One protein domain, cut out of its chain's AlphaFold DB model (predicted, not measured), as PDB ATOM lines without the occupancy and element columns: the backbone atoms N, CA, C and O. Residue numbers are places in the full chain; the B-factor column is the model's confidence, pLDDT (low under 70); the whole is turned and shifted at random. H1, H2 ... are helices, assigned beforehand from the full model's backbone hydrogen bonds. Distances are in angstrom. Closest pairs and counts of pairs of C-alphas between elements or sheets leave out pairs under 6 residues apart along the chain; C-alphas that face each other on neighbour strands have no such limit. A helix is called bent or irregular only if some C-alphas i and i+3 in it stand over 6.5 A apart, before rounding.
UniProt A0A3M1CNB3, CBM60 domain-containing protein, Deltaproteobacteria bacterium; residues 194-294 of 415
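What this domain is: This is residues 194 to 294 of the 415 residues of the protein "CBM60 domain-containing protein" of Deltaproteobacteria bacterium (UniProt A0A3M1CNB3). Six helices form an elongated body of two halves joined end to end: H1, H2 and the kinked H3 make one half, and H4, H5 and H6 the other, a small up-and-down trio packed side by side with their centres in a triangle. The kinked H3 and H4 meet in the middle, where the two halves join, while H1 and H6 lie toward the two ends. The printed part has 101 residues with six named helices, H1 to H6 in chain order, and no named strand; the class is all helix. By its radius of gyration of the C-alphas, 13.7 A, it is compact, and its C-alphas span 41 by 24 by 22 A.

How they stand to each other: H3, residues 221 to 238, has a kink of 137 degrees near residue 231. H2, residues 207 to 216, touches H3 about perpendicular at 84 degrees, the closest C-alphas being those of Val 214 and Ala 224, 6.0 A apart. H1, residues 196 to 205, touches H3 at residues 223 to 227 alone, with the C-alphas of Val 204 and Leu 227 closest at 5.9 A. H1 and H2 form a helical hairpin at a shallow tilt of 32 degrees; the C-alphas of Leu 203 and Gly 210 are closest, at 4.3 A. On H3's residues 233 to 237 alone, H4, residues 250 to 262, touches it at a steep tilt of 42 degrees, the same way, with the C-alphas of Pro 233 and Leu 256 closest at 5.2 A. H5, residues 266 to 274, forms a helical hairpin with H4 at a shallow tilt of 14 degrees; the closest C-alphas, of Ala 257 and Ala 269, are 4.2 A apart. H6, residues 280 to 292, forms another with H5 at 25 degrees, the C-alphas of Leu 273 and Arg 286 closest at 5.9 A. H1 and H6 are apart. Every O i to N i+4 pair is within hydrogen-bond range in H2, H4, H5 and H6, against 3 of 6 in H1 and 9 of 14 in H3.

Where its parts are: H1 is irregular, with C-alphas 198 and 201 8.3 A apart, and so is H3, with C-alphas 230 and 233 9.3 A apart. H3 measures 15.1 A, H4 18.6 A and H6 18.3 A from first to last C-alpha. C-alpha 196 opens H1 at (23.363, 83.808, 14.278), and C-alpha 292 ends H6 at (-7.097, 106.204, 14.696).

The domain as a whole: The two farthest C-alphas, of Arg 198 and Gly 294, are 44.2 A apart. The link from H3 to H4 is long, with 11 residues, and the printed part has no cut. Mean pLDDT of the printed part is 91.8; residue 277 is under 70.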
ATOM      1  N   GLY A 194      23.049  80.717  19.959       81.69
ATOM      2  CA  GLY A 194      23.576  82.091  19.908       81.69
ATOM      3  C   GLY A 194      24.562  82.353  18.757       81.69
ATOM      4  O   GLY A 194      25.367  83.277  18.816       81.69
ATOM      5  N   GLY A 195      24.545  81.524  17.708       84.56
ATOM      6  CA  GLY A 195      25.499  81.563  16.595       84.56
ATOM      7  C   GLY A 195      25.109  82.482  15.431       84.56
ATOM      8  O   GLY A 195      25.935  82.710  14.549       84.56
ATOM      9  N   LEU A 196      23.880  83.016  15.407       85.12
ATOM     10  CA  LEU A 196      23.363  83.808  14.278       85.12
ATOM     11  C   LEU A 196      24.215  85.042  13.962       85.12
ATOM     12  O   LEU A 196      24.443  85.342  12.791       85.12
ATOM     13  N   ALA A 197      24.735  85.715  14.993       83.69
ATOM     14  CA  ALA A 197      25.507  86.948  14.843       83.69
ATOM     15  C   ALA A 197      26.750  86.789  13.946       83.69
ATOM     16  O   ALA A 197      27.150  87.734  13.276       83.69
ATOM     17  N   ARG A 198      27.342  85.587  13.879       85.00
ATOM     18  CA  ARG A 198      28.536  85.308  13.058       85.00
ATOM     19  C   ARG A 198      28.245  85.173  11.565       85.00
ATOM     20  O   ARG A 198      29.173  85.078  10.768       85.00
ATOM     21  N   HIS A 199      26.972  85.105  11.188       88.31
ATOM     22  CA  HIS A 199      26.547  84.837   9.818       88.31
ATOM     23  C   HIS A 199      25.647  85.936   9.244       88.31
ATOM     24  O   HIS A 199      25.032  85.713   8.203       88.31
ATOM     25  N   LEU A 200      25.586  87.110   9.886       84.31
ATOM     26  CA  LEU A 200      24.704  88.220   9.504       84.31
ATOM     27  C   LEU A 200      24.841  88.610   8.029       84.31
ATOM     28  O   LEU A 200      23.843  88.561   7.317       84.31
ATOM     29  N   ASP A 201      26.057  88.847   7.531       86.62
ATOM     30  CA  ASP A 201      26.283  89.239   6.129       86.62
ATOM     31  C   ASP A 201      25.655  88.252   5.130       86.62
ATOM     32  O   ASP A 201      25.089  88.630   4.104       86.62
ATOM     33  N   ARG A 202      25.698  86.954   5.450       86.56
ATOM     34  CA  ARG A 202      25.114  85.905   4.604       86.56
ATOM     35  C   ARG A 202      23.600  85.819   4.735       86.56
ATOM     36  O   ARG A 202      22.928  85.517   3.752       86.56
ATOM     37  N   LEU A 203      23.071  86.059   5.934       88.31
ATOM     38  CA  LEU A 203      21.631  86.136   6.174       88.31
ATOM     39  C   LEU A 203      21.015  87.324   5.423       88.31
ATOM     40  O   LEU A 203      19.929  87.189   4.867       88.31
ATOM     41  N   VAL A 204      21.737  88.444   5.330       87.44
ATOM     42  CA  VAL A 204      21.341  89.627   4.551       87.44
ATOM     43  C   VAL A 204      21.406  89.347   3.050       87.44
ATOM     44  O   VAL A 204      20.449  89.624   2.331       87.44
ATOM     45  N   ALA A 205      22.477  88.699   2.577       90.94
ATOM     46  CA  ALA A 205      22.614  88.299   1.173       90.94
ATOM     47  C   ALA A 205      21.556  87.272   0.715       90.94
ATOM     48  O   ALA A 205      21.352  87.077  -0.484       90.94
ATOM     49  N   ARG A 206      20.878  86.595   1.653       93.69
ATOM     50  CA  ARG A 206      19.809  85.622   1.387       93.69
ATOM     51  C   ARG A 206      18.557  85.975   2.201       93.69
ATOM     52  O   ARG A 206      18.306  85.331   3.223       93.69
ATOM     53  N   PRO A 207      17.712  86.914   1.730       93.31
ATOM     54  CA  PRO A 207      16.616  87.479   2.520       93.31
ATOM     55  C   PRO A 207      15.653  86.452   3.126       93.31
ATOM     56  O   PRO A 207      15.152  86.659   4.224       93.31
ATOM     57  N   ALA A 208      15.418  85.316   2.461       95.19
ATOM     58  CA  ALA A 208      14.596  84.234   3.007       95.19
ATOM     59  C   ALA A 208      15.202  83.601   4.279       95.19
ATOM     60  O   ALA A 208      14.483  83.335   5.242       95.19
ATOM     61  N   LEU A 209      16.524  83.393   4.310       94.44
ATOM     62  CA  LEU A 209      17.229  82.908   5.501       94.44
ATOM     63  C   LEU A 209      17.310  83.996   6.572       94.44
ATOM     64  O   LEU A 209      17.143  83.694   7.752       94.44
ATOM     65  N   GLY A 210      17.507  85.252   6.170       94.94
ATOM     66  CA  GLY A 210      17.447  86.395   7.075       94.94
ATOM     67  C   GLY A 210      16.093  86.526   7.777       94.94
ATOM     68  O   GLY A 210      16.038  86.622   9.000       94.94
ATOM     69  N   LEU A 211      14.990  86.432   7.035       96.25
ATOM     70  CA  LEU A 211      13.638  86.428   7.600       96.25
ATOM     71  C   LEU A 211      13.411  85.234   8.535       96.25
ATOM     72  O   LEU A 211      12.811  85.396   9.596       96.25
ATOM     73  N   ALA A 212      13.932  84.051   8.195       95.56
ATOM     74  CA  ALA A 212      13.898  82.899   9.096       95.56
ATOM     75  C   ALA A 212      14.698  83.143  10.389       95.56
ATOM     76  O   ALA A 212      14.324  82.625  11.439       95.56
ATOM     77  N   ALA A 213      15.775  83.933  10.330       94.56
ATOM     78  CA  ALA A 213      16.574  84.289  11.502       94.56
ATOM     79  C   ALA A 213      15.821  85.258  12.413       94.56
ATOM     80  O   ALA A 213      15.766  85.030  13.618       94.56
ATOM     81  N   VAL A 214      15.165  86.267  11.835       95.56
ATOM     82  CA  VAL A 214      14.282  87.186  12.570       95.56
ATOM     83  C   VAL A 214      13.111  86.434  13.209       95.56
ATOM     84  O   VAL A 214      12.780  86.681  14.362       95.56
ATOM     85  N   ALA A 215      12.511  85.473  12.505       95.69
ATOM     86  CA  ALA A 215      11.444  84.644  13.069       95.69
ATOM     87  C   ALA A 215      11.933  83.746  14.222       95.69
ATOM     88  O   ALA A 215      11.184  83.476  15.160       95.69
ATOM     89  N   ALA A 216      13.178  83.263  14.149       93.88
ATOM     90  CA  ALA A 216      13.774  82.419  15.181       93.88
ATOM     91  C   ALA A 216      14.178  83.204  16.441       93.88
ATOM     92  O   ALA A 216      14.169  82.628  17.527       93.88
ATOM     93  N   ASP A 217      14.502  84.492  16.303       91.56
ATOM     94  CA  ASP A 217      14.773  85.406  17.414       91.56
ATOM     95  C   ASP A 217      14.109  86.780  17.179       91.56
ATOM     96  O   ASP A 217      14.750  87.724  16.704       91.56
ATOM     97  N   PRO A 218      12.809  86.917  17.508       91.75
ATOM     98  CA  PRO A 218      12.039  88.124  17.204       91.75
ATOM     99  C   PRO A 218      12.451  89.378  17.977       91.75
ATOM    100  O   PRO A 218      11.961  90.462  17.656       91.75
ATOM    101  N   LEU A 219      13.277  89.240  19.018       91.19
ATOM    102  CA  LEU A 219      13.753  90.353  19.842       91.19
ATOM    103  C   LEU A 219      15.136  90.843  19.404       91.19
ATOM    104  O   LEU A 219      15.512  91.959  19.760       91.19
ATOM    105  N   ALA A 220      15.884  90.050  18.627       87.62
ATOM    106  CA  ALA A 220      17.187  90.450  18.115       87.62
ATOM    107  C   ALA A 220      17.042  91.586  17.085       87.62
ATOM    108  O   ALA A 220      16.478  91.383  16.005       87.62
ATOM    109  N   PRO A 221      17.579  92.789  17.360       88.50
ATOM    110  CA  PRO A 221      17.394  93.927  16.467       88.50
ATOM    111  C   PRO A 221      18.258  93.815  15.207       88.50
ATOM    112  O   PRO A 221      17.825  94.205  14.131       88.50
ATOM    113  N   ARG A 222      19.470  93.260  15.319       90.06
ATOM    114  CA  ARG A 222      20.490  93.356  14.266       90.06
ATOM    115  C   ARG A 222      20.107  92.663  12.947       90.06
ATOM    116  O   ARG A 222      20.118  93.352  11.934       90.06
ATOM    117  N   PRO A 223      19.674  91.383  12.925       89.81
ATOM    118  CA  PRO A 223      19.248  90.750  11.675       89.81
ATOM    119  C   PRO A 223      18.083  91.489  11.004       89.81
ATOM    120  O   PRO A 223      18.009  91.548   9.784       89.81
ATOM    121  N   ALA A 224      17.167  92.047  11.799       94.31
ATOM    122  CA  ALA A 224      16.015  92.762  11.275       94.31
ATOM    123  C   ALA A 224      16.387  94.138  10.711       94.31
ATOM    124  O   ALA A 224      15.899  94.489   9.642       94.31
ATOM    125  N   LEU A 225      17.269  94.886  11.382       94.75
ATOM    126  CA  LEU A 225      17.759  96.181  10.903       94.75
ATOM    127  C   LEU A 225      18.501  96.046   9.571       94.75
ATOM    128  O   LEU A 225      18.215  96.796   8.644       94.75
ATOM    129  N   ASP A 226      19.369  95.043   9.437       93.75
ATOM    130  CA  ASP A 226      20.123  94.834   8.195       93.75
ATOM    131  C   ASP A 226      19.211  94.393   7.027       93.75
ATOM    132  O   ASP A 226      19.505  94.642   5.856       93.75
ATOM    133  N   LEU A 227      18.077  93.749   7.327       95.06
ATOM    134  CA  LEU A 227      17.083  93.332   6.332       95.06
ATOM    135  C   LEU A 227      16.052  94.409   6.005       95.06
ATOM    136  O   LEU A 227      15.441  94.336   4.938       95.06
ATOM    137  N   LEU A 228      15.828  95.379   6.892       95.69
ATOM    138  CA  LEU A 228      14.822  96.429   6.738       95.69
ATOM    139  C   LEU A 228      14.868  97.128   5.367       95.69
ATOM    140  O   LEU A 228      13.815  97.153   4.721       95.69
ATOM    141  N   PRO A 229      16.029  97.578   4.844       94.75
ATOM    142  CA  PRO A 229      16.093  98.187   3.512       94.75
ATOM    143  C   PRO A 229      15.842  97.197   2.361       94.75
ATOM    144  O   PRO A 229      15.508  97.612   1.255       94.75
ATOM    145  N   VAL A 230      15.987  95.888   2.596       94.81
ATOM    146  CA  VAL A 230      15.876  94.842   1.564       94.81
ATOM    147  C   VAL A 230      14.452  94.300   1.444       94.81
ATOM    148  O   VAL A 230      13.950  94.081   0.343       94.81
ATOM    149  N   VAL A 231      13.793  94.034   2.574       95.56
ATOM    150  CA  VAL A 231      12.471  93.376   2.609       95.56
ATOM    151  C   VAL A 231      11.342  94.312   3.030       95.56
ATOM    152  O   VAL A 231      10.169  93.983   2.833       95.56
ATOM    153  N   GLY A 232      11.685  95.470   3.591       96.38
ATOM    154  CA  GLY A 232      10.744  96.460   4.084       96.38
ATOM    155  C   GLY A 232      10.119  96.115   5.445       96.38
ATOM    156  O   GLY A 232      10.127  94.965   5.898       96.38
ATOM    157  N   PRO A 233       9.499  97.114   6.096       96.62
ATOM    158  CA  PRO A 233       8.974  96.999   7.456       96.62
ATOM    159  C   PRO A 233       7.825  95.997   7.568       96.62
ATOM    160  O   PRO A 233       7.709  95.292   8.567       96.62
ATOM    161  N   GLN A 234       6.983  95.905   6.532       96.00
ATOM    162  CA  GLN A 234       5.831  95.009   6.540       96.00
ATOM    163  C   GLN A 234       6.280  93.554   6.687       96.00
ATOM    164  O   GLN A 234       5.857  92.889   7.623       96.00
ATOM    165  N   ARG A 235       7.205  93.084   5.842       96.56
ATOM    166  CA  ARG A 235       7.666  91.689   5.888       96.56
ATOM    167  C   ARG A 235       8.327  91.334   7.219       96.56
ATOM    168  O   ARG A 235       8.121  90.227   7.701       96.56
ATOM    169  N   LEU A 236       9.068  92.260   7.833       97.12
ATOM    170  CA  LEU A 236       9.681  92.036   9.147       97.12
ATOM    171  C   LEU A 236       8.638  91.884  10.261       97.12
ATOM    172  O   LEU A 236       8.735  90.971  11.081       97.12
ATOM    173  N   VAL A 237       7.616  92.743  10.274       96.94
ATOM    174  CA  VAL A 237       6.498  92.621  11.222       96.94
ATOM    175  C   VAL A 237       5.729  91.316  10.990       96.94
ATOM    176  O   VAL A 237       5.339  90.661  11.957       96.94
ATOM    177  N   ASP A 238       5.552  90.917   9.729       96.44
ATOM    178  CA  ASP A 238       4.819  89.713   9.334       96.44
ATOM    179  C   ASP A 238       5.494  88.428   9.827       96.44
ATOM    180  O   ASP A 238       4.801  87.499  10.237       96.44
ATOM    181  N   VAL A 239       6.832  88.386   9.844       96.12
ATOM    182  CA  VAL A 239       7.602  87.259  10.406       96.12
ATOM    183  C   VAL A 239       7.755  87.325  11.930       96.12
ATOM    184  O   VAL A 239       8.436  86.491  12.522       96.12
ATOM    185  N   GLY A 240       7.099  88.289  12.577       95.88
ATOM    186  CA  GLY A 240       6.972  88.358  14.029       95.88
ATOM    187  C   GLY A 240       7.964  89.281  14.730       95.88
ATOM    188  O   GLY A 240       7.935  89.325  15.961       95.88
ATOM    189  N   TRP A 241       8.789  90.046  14.002       96.75
ATOM    190  CA  TRP A 241       9.762  90.952  14.619       96.75
ATOM    191  C   TRP A 241       9.106  91.905  15.624       96.75
ATOM    192  O   TRP A 241       7.989  92.404  15.416       96.75
ATOM    193  N   ARG A 242       9.802  92.159  16.732       95.44
ATOM    194  CA  ARG A 242       9.408  93.114  17.767       95.44
ATOM    195  C   ARG A 242      10.498  94.179  17.878       95.44
ATOM    196  O   ARG A 242      11.494  93.950  18.563       95.44
ATOM    197  N   PRO A 243      10.337  95.342  17.220       92.06
ATOM    198  CA  PRO A 243      11.407  96.325  17.120       92.06
ATOM    199  C   PRO A 243      11.809  96.900  18.472       92.06
ATOM    200  O   PRO A 243      12.926  97.369  18.573       92.06
ATOM    201  N   GLY A 244      10.967  96.834  19.514       85.31
ATOM    202  CA  GLY A 244      11.364  97.097  20.900       85.31
ATOM    203  C   GLY A 244      12.318  98.290  21.041       85.31
ATOM    204  O   GLY A 244      11.891  99.439  20.939       85.31
ATOM    205  N   SER A 245      13.596  98.007  21.330       82.19
ATOM    206  CA  SER A 245      14.716  98.956  21.520       82.19
ATOM    207  C   SER A 245      15.664  99.086  20.325       82.19
ATOM    208  O   SER A 245      16.806  99.503  20.498       82.19
ATOM    209  N   ALA A 246      15.230  98.709  19.129       90.75
ATOM    210  CA  ALA A 246      16.028  98.824  17.924       90.75
ATOM    211  C   ALA A 246      16.336 100.307  17.633       90.75
ATOM    212  O   ALA A 246      15.406 101.122  17.617       90.75
ATOM    213  N   PRO A 247      17.612 100.667  17.398       92.44
ATOM    214  CA  PRO A 247      17.989 102.006  16.963       92.44
ATOM    215  C   PRO A 247      17.513 102.224  15.523       92.44
ATOM    216  O   PRO A 247      18.165 101.813  14.569       92.44
ATOM    217  N   LEU A 248      16.335 102.823  15.388       94.06
ATOM    218  CA  LEU A 248      15.701 103.142  14.110       94.06
ATOM    219  C   LEU A 248      15.771 104.640  13.866       94.06
ATOM    220  O   LEU A 248      15.517 105.409  14.799       94.06
ATOM    221  N   ASP A 249      16.021 105.039  12.625       93.81
ATOM    222  CA  ASP A 249      15.806 106.422  12.223       93.81
ATOM    223  C   ASP A 249      14.299 106.789  12.270       93.81
ATOM    224  O   ASP A 249      13.431 105.907  12.380       93.81
ATOM    225  N   PRO A 250      13.947 108.089  12.238       92.75
ATOM    226  CA  PRO A 250      12.554 108.528  12.300       92.75
ATOM    227  C   PRO A 250      11.656 107.954  11.193       92.75
ATOM    228  O   PRO A 250      10.497 107.619  11.458       92.75
ATOM    229  N   ALA A 251      12.166 107.822   9.966       92.56
ATOM    230  CA  ALA A 251      11.385 107.387   8.813       92.56
ATOM    231  C   ALA A 251      11.027 105.898   8.921       92.56
ATOM    232  O   ALA A 251       9.849 105.527   8.836       92.56
ATOM    233  N   ASP A 252      12.023 105.061   9.206       95.00
ATOM    234  CA  ASP A 252      11.868 103.628   9.424       95.00
ATOM    235  C   ASP A 252      10.968 103.336  10.618       95.00
ATOM    236  O   ASP A 252      10.109 102.447  10.573       95.00
ATOM    237  N   ARG A 253      11.093 104.130  11.683       95.00
ATOM    238  CA  ARG A 253      10.230 104.003  12.851       95.00
ATOM    239  C   ARG A 253       8.769 104.284  12.526       95.00
ATOM    240  O   ARG A 253       7.901 103.496  12.911       95.00
ATOM    241  N   CYS A 254       8.486 105.370  11.812       94.25
ATOM    242  CA  CYS A 254       7.136 105.696  11.358       94.25
ATOM    243  C   CYS A 254       6.574 104.595  10.448       94.25
ATOM    244  O   CYS A 254       5.415 104.192  10.597       94.25
ATOM    245  N   ALA A 255       7.391 104.058   9.538       95.25
ATOM    246  CA  ALA A 255       6.987 102.989   8.634       95.25
ATOM    247  C   ALA A 255       6.690 101.670   9.375       95.25
ATOM    248  O   ALA A 255       5.667 101.028   9.108       95.25
ATOM    249  N   LEU A 256       7.523 101.296  10.353       96.31
ATOM    250  CA  LEU A 256       7.311 100.133  11.219       96.31
ATOM    251  C   LEU A 256       6.086 100.293  12.114       96.31
ATOM    252  O   LEU A 256       5.305  99.353  12.237       96.31
ATOM    253  N   ALA A 257       5.866 101.474  12.691       95.75
ATOM    254  CA  ALA A 257       4.680 101.744  13.497       95.75
ATOM    255  C   ALA A 257       3.388 101.565  12.681       95.75
ATOM    256  O   ALA A 257       2.457 100.898  13.129       95.75
ATOM    257  N   ARG A 258       3.354 102.068  11.439       94.75
ATOM    258  CA  ARG A 258       2.221 101.851  10.519       94.75
ATOM    259  C   ARG A 258       2.049 100.373  10.152       94.75
ATOM    260  O   ARG A 258       0.921  99.900  10.039       94.75
ATOM    261  N   ALA A 259       3.144  99.636   9.957       95.94
ATOM    262  CA  ALA A 259       3.090  98.200   9.675       95.94
ATOM    263  C   ALA A 259       2.563  97.386  10.871       95.94
ATOM    264  O   ALA A 259       1.737  96.492  10.682       95.94
ATOM    265  N   LEU A 260       2.994  97.724  12.089       96.00
ATOM    266  CA  LEU A 260       2.501  97.145  13.341       96.00
ATOM    267  C   LEU A 260       1.004  97.414  13.527       96.00
ATOM    268  O   LEU A 260       0.257  96.483  13.828       96.00
ATOM    269  N   GLU A 261       0.554  98.645  13.278       94.25
ATOM    270  CA  GLU A 261      -0.866  99.005  13.352       94.25
ATOM    271  C   GLU A 261      -1.726  98.150  12.421       94.25
ATOM    272  O   GLU A 261      -2.699  97.538  12.855       94.25
ATOM    273  N   ARG A 262      -1.318  98.007  11.152       92.06
ATOM    274  CA  ARG A 262      -2.030  97.166  10.172       92.06
ATOM    275  C   ARG A 262      -2.153  95.699  10.590       92.06
ATOM    276  O   ARG A 262      -3.000  94.989  10.056       92.06
ATOM    277  N   ARG A 263      -1.308  95.228  11.511       94.44
ATOM    278  CA  ARG A 263      -1.334  93.864  12.064       94.44
ATOM    279  C   ARG A 263      -2.005  93.779  13.436       94.44
ATOM    280  O   ARG A 263      -1.845  92.770  14.116       94.44
ATOM    281  N   GLY A 264      -2.723  94.819  13.859       93.25
ATOM    282  CA  GLY A 264      -3.393  94.862  15.161       93.25
ATOM    283  C   GLY A 264      -2.430  94.999  16.345       93.25
ATOM    284  O   GLY A 264      -2.818  94.778  17.487       93.25
ATOM    285  N   ARG A 265      -1.163  95.368  16.102       95.75
ATOM    286  CA  ARG A 265      -0.134  95.590  17.136       95.75
ATOM    287  C   ARG A 265       0.009  97.078  17.478       95.75
ATOM    288  O   ARG A 265       1.107  97.565  17.745       95.75
ATOM    289  N   GLY A 266      -1.107  97.801  17.507       93.25
ATOM    290  CA  GLY A 266      -1.142  99.255  17.670       93.25
ATOM    291  C   GLY A 266      -0.526  99.791  18.962       93.25
ATOM    292  O   GLY A 266       0.209 100.777  18.945       93.25
ATOM    293  N   GLY A 267      -0.717  99.092  20.084       93.75
ATOM    294  CA  GLY A 267      -0.069  99.469  21.345       93.75
ATOM    295  C   GLY A 267       1.460  99.342  21.298       93.75
ATOM    296  O   GLY A 267       2.172 100.084  21.972       93.75
ATOM    297  N   GLU A 268       1.992  98.424  20.488       95.12
ATOM    298  CA  GLU A 268       3.434  98.314  20.262       95.12
ATOM    299  C   GLU A 268       3.950  99.413  19.339       95.12
ATOM    300  O   GLU A 268       4.997  99.986  19.624       95.12
ATOM    301  N   ALA A 269       3.188  99.759  18.302       95.31
ATOM    302  CA  ALA A 269       3.481 100.896  17.439       95.31
ATOM    303  C   ALA A 269       3.571 102.211  18.236       95.31
ATOM    304  O   ALA A 269       4.538 102.955  18.089       95.31
ATOM    305  N   LEU A 270       2.635 102.469  19.155       93.69
ATOM    306  CA  LEU A 270       2.692 103.652  20.023       93.69
ATOM    307  C   LEU A 270       3.887 103.632  20.986       93.69
ATOM    308  O   LEU A 270       4.533 104.662  21.177       93.69
ATOM    309  N   ARG A 271       4.216 102.473  21.579       93.31
ATOM    310  CA  ARG A 271       5.420 102.333  22.424       93.31
ATOM    311  C   ARG A 271       6.702 102.579  21.634       93.31
ATOM    312  O   ARG A 271       7.614 103.206  22.164       93.31
ATOM    313  N   LEU A 272       6.752 102.103  20.390       94.56
ATOM    314  CA  LEU A 272       7.866 102.325  19.479       94.56
ATOM    315  C   LEU A 272       8.051 103.825  19.207       94.56
ATOM    316  O   LEU A 272       9.157 104.337  19.350       94.56
ATOM    317  N   LEU A 273       6.968 104.540  18.886       92.81
ATOM    318  CA  LEU A 273       7.009 105.974  18.578       92.81
ATOM    319  C   LEU A 273       7.314 106.857  19.800       92.81
ATOM    320  O   LEU A 273       7.895 107.923  19.645       92.81
ATOM    321  N   ARG A 274       6.968 106.425  21.019       90.69
ATOM    322  CA  ARG A 274       7.215 107.204  22.248       90.69
ATOM    323  C   ARG A 274       8.705 107.402  22.562       90.69
ATOM    324  O   ARG A 274       9.036 108.346  23.268       90.69
ATOM    325  N   ARG A 275       9.593 106.518  22.089       82.81
ATOM    326  CA  ARG A 275      11.009 106.517  22.498       82.81
ATOM    327  C   ARG A 275      11.807 107.727  22.008       82.81
ATOM    328  O   ARG A 275      12.510 108.297  22.831       82.81
ATOM    329  N   ASP A 276      11.605 108.180  20.767       74.19
ATOM    330  CA  ASP A 276      12.168 109.461  20.303       74.19
ATOM    331  C   ASP A 276      11.057 110.376  19.777       74.19
ATOM    332  O   ASP A 276      10.947 110.655  18.583       74.19
ATOM    333  N   GLY A 277      10.219 110.849  20.700       67.75
ATOM    334  CA  GLY A 277       9.129 111.784  20.402       67.75
ATOM    335  C   GLY A 277       9.577 113.175  19.936       67.75
ATOM    336  O   GLY A 277       8.725 113.982  19.590       67.75
ATOM    337  N   ASN A 278      10.884 113.462  19.911       81.19
ATOM    338  CA  ASN A 278      11.415 114.782  19.549       81.19
ATOM    339  C   ASN A 278      11.436 115.037  18.033       81.19
ATOM    340  O   ASN A 278      11.503 116.189  17.617       81.19
ATOM    341  N   ALA A 279      11.405 113.989  17.202       88.62
ATOM    342  CA  ALA A 279      11.324 114.157  15.753       88.62
ATOM    343  C   ALA A 279       9.877 114.520  15.348       88.62
ATOM    344  O   ALA A 279       8.964 113.754  15.689       88.62
ATOM    345  N   PRO A 280       9.642 115.625  14.611       87.88
ATOM    346  CA  PRO A 280       8.300 116.068  14.228       87.88
ATOM    347  C   PRO A 280       7.455 114.982  13.554       87.88
ATOM    348  O   PRO A 280       6.297 114.783  13.911       87.88
ATOM    349  N   GLU A 281       8.039 114.201  12.646       89.50
ATOM    350  CA  GLU A 281       7.334 113.143  11.915       89.50
ATOM    351  C   GLU A 281       6.913 111.984  12.827       89.50
ATOM    352  O   GLU A 281       5.867 111.362  12.607       89.50
ATOM    353  N   VAL A 282       7.714 111.694  13.858       92.00
ATOM    354  CA  VAL A 282       7.423 110.663  14.866       92.00
ATOM    355  C   VAL A 282       6.316 111.144  15.794       92.00
ATOM    356  O   VAL A 282       5.378 110.384  16.045       92.00
ATOM    357  N   ALA A 283       6.386 112.398  16.254       90.25
ATOM    358  CA  ALA A 283       5.332 113.025  17.046       90.25
ATOM    359  C   ALA A 283       4.005 113.027  16.274       90.25
ATOM    360  O   ALA A 283       3.027 112.446  16.740       90.25
ATOM    361  N   TRP A 284       4.006 113.536  15.042       91.25
ATOM    362  CA  TRP A 284       2.845 113.544  14.157       91.25
ATOM    363  C   TRP A 284       2.266 112.144  13.925       91.25
ATOM    364  O   TRP A 284       1.067 111.909  14.084       91.25
ATOM    365  N   THR A 285       3.120 111.165  13.599       92.69
ATOM    366  CA  THR A 285       2.676 109.782  13.367       92.69
ATOM    367  C   THR A 285       2.100 109.153  14.637       92.69
ATOM    368  O   THR A 285       1.127 108.403  14.551       92.69
ATOM    369  N   ARG A 286       2.658 109.460  15.816       92.69
ATOM    370  CA  ARG A 286       2.138 109.003  17.115       92.69
ATOM    371  C   ARG A 286       0.737 109.541  17.360       92.69
ATOM    372  O   ARG A 286      -0.134 108.778  17.771       92.69
ATOM    373  N   VAL A 287       0.525 110.822  17.084       91.56
ATOM    374  CA  VAL A 287      -0.751 111.500  17.306       91.56
ATOM    375  C   VAL A 287      -1.807 110.979  16.333       91.56
ATOM    376  O   VAL A 287      -2.865 110.537  16.776       91.56
ATOM    377  N   LEU A 288      -1.501 110.882  15.038       92.12
ATOM    378  CA  LEU A 288      -2.398 110.242  14.068       92.12
ATOM    379  C   LEU A 288      -2.802 108.833  14.504       92.12
ATOM    380  O   LEU A 288      -3.972 108.467  14.451       92.12
ATOM    381  N   LEU A 289      -1.830 108.031  14.943       92.62
ATOM    382  CA  LEU A 289      -2.082 106.659  15.351       92.62
ATOM    383  C   LEU A 289      -2.984 106.581  16.587       92.62
ATOM    384  O   LEU A 289      -3.914 105.783  16.616       92.62
ATOM    385  N   ALA A 290      -2.738 107.426  17.586       91.56
ATOM    386  CA  ALA A 290      -3.581 107.485  18.770       91.56
ATOM    387  C   ALA A 290      -5.016 107.944  18.438       91.56
ATOM    388  O   ALA A 290      -5.950 107.362  18.986       91.56
ATOM    389  N   ARG A 291      -5.221 108.869  17.483       90.31
ATOM    390  CA  ARG A 291      -6.572 109.232  17.001       90.31
ATOM    391  C   ARG A 291      -7.267 108.090  16.281       90.31
ATOM    392  O   ARG A 291      -8.425 107.810  16.572       90.31
ATOM    393  N   VAL A 292      -6.563 107.394  15.387       89.38
ATOM    394  CA  VAL A 292      -7.097 106.204  14.696       89.38
ATOM    395  C   VAL A 292      -7.473 105.091  15.683       89.38
ATOM    396  O   VAL A 292      -8.377 104.309  15.408       89.38
ATOM    397  N   GLN A 293      -6.827 105.038  16.848       90.00
ATOM    398  CA  GLN A 293      -7.154 104.100  17.923       90.00
ATOM    399  C   GLN A 293      -8.188 104.641  18.929       90.00
ATOM    400  O   GLN A 293      -8.488 103.956  19.906       90.00
ATOM    401  N   GLY A 294      -8.722 105.854  18.732       88.81
ATOM    402  CA  GLY A 294      -9.691 106.478  19.639       88.81
ATOM    403  C   GLY A 294      -9.134 106.787  21.032       88.81
ATOM    404  O   GLY A 294      -9.888 106.852  22.001       88.81
TER     405      GLY A 294